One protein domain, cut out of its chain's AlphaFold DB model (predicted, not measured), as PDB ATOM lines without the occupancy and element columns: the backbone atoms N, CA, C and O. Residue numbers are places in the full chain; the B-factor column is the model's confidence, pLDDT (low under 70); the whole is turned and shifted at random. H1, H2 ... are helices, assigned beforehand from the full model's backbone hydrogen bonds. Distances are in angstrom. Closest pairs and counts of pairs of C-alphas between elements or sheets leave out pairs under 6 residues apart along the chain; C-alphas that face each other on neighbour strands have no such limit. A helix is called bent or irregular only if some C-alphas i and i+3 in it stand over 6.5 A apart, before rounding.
ATOM      1  N   GLU A  26     195.409 179.489 204.420       94.19
ATOM      2  CA  GLU A  26     195.976 180.451 205.384       94.19
ATOM      3  C   GLU A  26     196.732 179.763 206.530       94.19
ATOM      4  O   GLU A  26     197.802 180.200 206.954       94.19
ATOM      5  N   LYS A  27     196.205 178.628 207.006       96.38
ATOM      6  CA  LYS A  27     196.857 177.817 208.038       96.38
ATOM      7  C   LYS A  27     198.237 177.341 207.586       96.38
ATOM      8  O   LYS A  27     199.185 177.391 208.367       96.38
ATOM      9  N   TYR A  28     198.350 176.857 206.351       94.94
ATOM     10  CA  TYR A  28     199.623 176.380 205.815       94.94
ATOM     11  C   TYR A  28     200.587 177.535 205.538       94.94
ATOM     12  O   TYR A  28     201.755 177.439 205.913       94.94
ATOM     13  N   TYR A  29     200.090 178.653 205.005       96.25
ATOM     14  CA  TYR A  29     200.867 179.885 204.864       96.25
ATOM     15  C   TYR A  29     201.481 180.321 206.207       96.25
ATOM     16  O   TYR A  29     202.689 180.528 206.312       96.25
ATOM     17  N   GLY A  30     200.686 180.335 207.285       96.81
ATOM     18  CA  GLY A  30     201.172 180.654 208.632       96.81
ATOM     19  C   GLY A  30     202.268 179.705 209.142       96.81
ATOM     20  O   GLY A  30     203.207 180.138 209.822       96.81
ATOM     21  N   VAL A  31     202.204 178.419 208.783       96.38
ATOM     22  CA  VAL A  31     203.269 177.447 209.087       96.38
ATOM     23  C   VAL A  31     204.555 177.790 208.333       96.38
ATOM     24  O   VAL A  31     205.622 177.781 208.948       96.38
ATOM     25  N   VAL A  32     204.469 178.119 207.040       95.38
ATOM     26  CA  VAL A  32     205.629 178.510 206.219       95.38
ATOM     27  C   VAL A  32     206.294 179.765 206.782       95.38
ATOM     28  O   VAL A  32     207.493 179.743 207.060       95.38
ATOM     29  N   VAL A  33     205.512 180.807 207.087       96.06
ATOM     30  CA  VAL A  33     206.016 182.034 207.729       96.06
ATOM     31  C   VAL A  33     206.745 181.714 209.035       96.06
ATOM     32  O   VAL A  33     207.845 182.207 209.283       96.06
ATOM     33  N   THR A  34     206.168 180.846 209.869       96.12
ATOM     34  CA  THR A  34     206.777 180.452 211.147       96.12
ATOM     35  C   THR A  34     208.099 179.705 210.948       96.12
ATOM     36  O   THR A  34     209.049 179.931 211.699       96.12
ATOM     37  N   ARG A  35     208.191 178.820 209.948       93.69
ATOM     38  CA  ARG A  35     209.425 178.082 209.627       93.69
ATOM     39  C   ARG A  35     210.527 179.012 209.141       93.69
ATOM     40  O   ARG A  35     211.640 178.944 209.656       93.69
ATOM     41  N   VAL A  36     210.206 179.899 208.202       93.06
ATOM     42  CA  VAL A  36     211.157 180.880 207.665       93.06
ATOM     43  C   VAL A  36     211.647 181.801 208.779       93.06
ATOM     44  O   VAL A  36     212.852 181.962 208.941       93.06
ATOM     45  N   ARG A  37     210.748 182.296 209.641       94.00
ATOM     46  CA  ARG A  37     211.121 183.120 210.801       94.00
ATOM     47  C   ARG A  37     212.088 182.408 211.750       94.00
ATOM     48  O   ARG A  37     213.049 183.015 212.203       94.00
ATOM     49  N   LYS A  38     211.867 181.121 212.033       92.12
ATOM     50  CA  LYS A  38     212.796 180.332 212.861       92.12
ATOM     51  C   LYS A  38     214.182 180.214 212.229       92.12
ATOM     52  O   LYS A  38     215.166 180.265 212.957       92.12
ATOM     53  N   ARG A  39     214.264 180.067 210.902       90.50
ATOM     54  CA  ARG A  39     215.550 180.030 210.188       90.50
ATOM     55  C   ARG A  39     216.261 181.383 210.220       90.50
ATOM     56  O   ARG A  39     217.449 181.402 210.496       90.50
ATOM     57  N   ILE A  40     215.534 182.494 210.061       90.38
ATOM     58  CA  ILE A  40     216.101 183.849 210.207       90.38
ATOM     59  C   ILE A  40     216.693 184.046 211.608       90.38
ATOM     60  O   ILE A  40     217.826 184.494 211.739       90.38
ATOM     61  N   ASN A  41     215.953 183.682 212.659       89.38
ATOM     62  CA  ASN A  41     216.448 183.832 214.030       89.38
ATOM     63  C   ASN A  41     217.704 182.988 214.283       89.38
ATOM     64  O   ASN A  41     218.655 183.475 214.879       89.38
ATOM     65  N   ARG A  42     217.730 181.746 213.785       87.50
ATOM     66  CA  ARG A  42     218.903 180.871 213.896       87.50
ATOM     67  C   ARG A  42     220.138 181.472 213.216       87.50
ATOM     68  O   ARG A  42     221.221 181.400 213.802       87.50
ATOM     69  N   LEU A  43     219.949 182.079 212.038       85.50
ATOM     70  CA  LEU A  43     221.015 182.788 211.335       85.50
ATOM     71  C   LEU A  43     221.618 183.857 212.251       85.50
ATOM     72  O   LEU A  43     222.826 183.881 212.455       85.50
ATOM     73  N   GLY A  44     220.757 184.661 212.882       81.69
ATOM     74  CA  GLY A  44     221.156 185.723 213.804       81.69
ATOM     75  C   GLY A  44     221.850 185.267 215.093       81.69
ATOM     76  O   GLY A  44     222.676 186.000 215.620       81.69
ATOM     77  N   GLU A  45     221.517 184.085 215.617       80.81
ATOM     78  CA  GLU A  45     221.998 183.628 216.932       80.81
ATOM     79  C   GLU A  45     223.375 182.960 216.905       80.81
ATOM     80  O   GLU A  45     224.106 183.054 217.882       80.81
ATOM     81  N   SER A  46     223.705 182.221 215.844       82.12
ATOM     82  CA  SER A  46     224.876 181.322 215.862       82.12
ATOM     83  C   SER A  46     225.617 181.237 214.536       82.12
ATOM     84  O   SER A  46     226.833 181.071 214.512       82.12
ATOM     85  N   GLU A  47     224.907 181.364 213.419       89.12
ATOM     86  CA  GLU A  47     225.533 181.288 212.101       89.12
ATOM     87  C   GLU A  47     226.224 182.616 211.765       89.12
ATOM     88  O   GLU A  47     227.332 182.583 211.245       89.12
ATOM     89  N   LEU A  48     225.656 183.768 212.151       89.25
ATOM     90  CA  LEU A  48     226.332 185.065 212.028       89.25
ATOM     91  C   LEU A  48     227.664 185.099 212.782       89.25
ATOM     92  O   LEU A  48     228.650 185.536 212.206       89.25
ATOM     93  N   GLU A  49     227.724 184.587 214.014       89.19
ATOM     94  CA  GLU A  49     228.980 184.532 214.776       89.19
ATOM     95  C   GLU A  49     230.048 183.709 214.034       89.19
ATOM     96  O   GLU A  49     231.205 184.115 213.939       89.19
ATOM     97  N   ALA A  50     229.657 182.578 213.436       91.88
ATOM     98  CA  ALA A  50     230.563 181.756 212.636       91.88
ATOM     99  C   ALA A  50     231.013 182.451 211.337       91.88
ATOM    100  O   ALA A  50     232.163 182.293 210.929       91.88
ATOM    101  N   LEU A  51     230.124 183.210 210.688       92.69
ATOM    102  CA  LEU A  51     230.442 183.971 209.477       92.69
ATOM    103  C   LEU A  51     231.361 185.158 209.780       92.69
ATOM    104  O   LEU A  51     232.271 185.421 209.001       92.69
ATOM    105  N   GLU A  52     231.151 185.844 210.907       91.81
ATOM    106  CA  GLU A  52     231.992 186.953 211.380       91.81
ATOM    107  C   GLU A  52     233.374 186.482 211.845       91.81
ATOM    108  O   GLU A  52     234.342 187.230 211.750       91.81
ATOM    109  N   ALA A  53     233.483 185.239 212.320       94.69
ATOM    110  CA  ALA A  53     234.764 184.626 212.656       94.69
ATOM    111  C   ALA A  53     235.600 184.237 211.419       94.69
ATOM    112  O   ALA A  53     236.797 183.983 211.555       94.69
ATOM    113  N   HIS A  54     234.987 184.152 210.235       96.19
ATOM    114  CA  HIS A  54     235.678 183.875 208.979       96.19
ATOM    115  C   HIS A  54     236.087 185.179 208.279       96.19
ATOM    116  O   HIS A  54     235.385 186.180 208.361       96.19
ATOM    117  N   ASP A  55     237.189 185.149 207.523       93.00
ATOM    118  CA  ASP A  55     237.825 186.350 206.963       93.00
ATOM    119  C   ASP A  55     236.930 187.188 206.025       93.00
ATOM    120  O   ASP A  55     237.063 188.406 205.997       93.00
ATOM    121  N   THR A  56     236.048 186.558 205.237       95.50
ATOM    122  CA  THR A  56     235.245 187.249 204.200       95.50
ATOM    123  C   THR A  56     233.745 186.952 204.217       95.50
ATOM    124  O   THR A  56     232.969 187.685 203.611       95.50
ATOM    125  N   LEU A  57     233.295 185.890 204.894       94.69
ATOM    126  CA  LEU A  57     231.948 185.354 204.660       94.69
ATOM    127  C   LEU A  57     230.832 186.247 205.215       94.69
ATOM    128  O   LEU A  57     229.745 186.285 204.643       94.69
ATOM    129  N   ALA A  58     231.075 186.966 206.315       92.25
ATOM    130  CA  ALA A  58     230.111 187.941 206.822       92.25
ATOM    131  C   ALA A  58     229.908 189.115 205.855       92.25
ATOM    132  O   ALA A  58     228.781 189.587 205.707       92.25
ATOM    133  N   ASP A  59     230.973 189.570 205.195       93.75
ATOM    134  CA  ASP A  59     230.899 190.664 204.226       93.75
ATOM    135  C   ASP A  59     230.224 190.198 202.932       93.75
ATOM    136  O   ASP A  59     229.284 190.843 202.483       93.75
ATOM    137  N   GLU A  60     230.573 189.008 202.429       94.38
ATOM    138  CA  GLU A  60     229.890 188.392 201.281       94.38
ATOM    139  C   GLU A  60     228.377 188.226 201.520       94.38
ATOM    140  O   GLU A  60     227.568 188.479 200.624       94.38
ATOM    141  N   LEU A  61     227.970 187.829 202.735       91.19
ATOM    142  CA  LEU A  61     226.553 187.755 203.095       91.19
ATOM    143  C   LEU A  61     225.896 189.141 203.076       91.19
ATOM    144  O   LEU A  61     224.776 189.259 202.582       91.19
ATOM    145  N   ARG A  62     226.552 190.164 203.641       90.50
ATOM    146  CA  ARG A  62     226.024 191.538 203.682       90.50
ATOM    147  C   ARG A  62     225.849 192.095 202.278       90.50
ATOM    148  O   ARG A  62     224.771 192.606 201.997       90.50
ATOM    149  N   ASP A  63     226.838 191.933 201.408       94.00
ATOM    150  CA  ASP A  63     226.754 192.374 200.013       94.00
ATOM    151  C   ASP A  63     225.561 191.704 199.310       94.00
ATOM    152  O   ASP A  63     224.710 192.373 198.734       94.00
ATOM    153  N   ALA A  64     225.388 190.390 199.488       90.69
ATOM    154  CA  ALA A  64     224.291 189.655 198.861       90.69
ATOM    155  C   ALA A  64     222.871 190.048 199.333       90.69
ATOM    156  O   ALA A  64     221.909 189.773 198.613       90.69
ATOM    157  N   VAL A  65     222.701 190.615 200.538       88.69
ATOM    158  CA  VAL A  65     221.369 190.919 201.119       88.69
ATOM    159  C   VAL A  65     221.088 192.406 201.337       88.69
ATOM    160  O   VAL A  65     219.931 192.763 201.566       88.69
ATOM    161  N   CYS A  66     222.116 193.257 201.341       88.31
ATOM    162  CA  CYS A  66     222.001 194.696 201.591       88.31
ATOM    163  C   CYS A  66     222.208 195.568 200.344       88.31
ATOM    164  O   CYS A  66     221.966 196.773 200.452       88.31
ATOM    165  N   GLU A  67     222.628 195.004 199.205       64.31
ATOM    166  CA  GLU A  67     222.594 195.685 197.898       64.31
ATOM    167  C   GLU A  67     221.175 195.816 197.317       64.31
ATOM    168  O   GLU A  67     220.375 194.852 197.402       64.31
TER     169      GLU A  67
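This is residues 26 to 67 of the 67 residues of an uncharacterized protein of Halobonum sp. NJ-3-1 (UniProt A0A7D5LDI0). A long helix, H1, with a kink toward its far end, makes the length of this domain, and after a tight turn a much shorter helix, H2, folds back from that end, giving a lopsided V or hook with H1 as its long arm and H2 as its small arm. Residues 26 to 42 of H1 stick out as the free long arm, and the two helices meet at a corner. The printed part has 42 residues with two named helices, H1 then H2, and no named strand; its class is all helix. The whole is flat and only just loose, close to extended, with a radius of gyration of the C-alphas of 13.4 A and spans of 42 by 23 by 8 A.

H1, residues 26 to 52, has a kink of 42 degrees near residue 46. It is irregular, but only just: C-alphas 45 and 48 are 6.7 A apart, and its line is a rough one. H2, residues 57 to 66, follows after a tight link of 4 residues. The two touch only at the corner by their link, H1 with residues 48 to 52 alone; their closest C-alphas, those of Leu 51 and Ala 58, are 4.8 A apart. Their lines stand at a steep tilt of 41 degrees, opposite ways, and their centres are 17.1 A apart. In H2 every O i to N i+4 pair is within hydrogen-bond range; in H1 21 of 23 are.

H1 begins at C-alpha 26, (195.976, 180.451, 205.384), and ends at C-alpha 52, (231.992, 186.953, 211.380), 37.1 A away. H2 measures 14.0 A from C-alpha 57 to C-alpha 66, which is at (222.001, 194.696, 201.591).

The two C-alphas farthest apart, those of Glu 26 and Asp 55, are 42.3 A apart. Residues 62 to 67, of which 62 to 66 belong to H2, also stand free. The printed part has no cut and ends at residue 67, the chain's last residue. The mean pLDDT of the printed part is 91.2, and residue 67 alone is under 70.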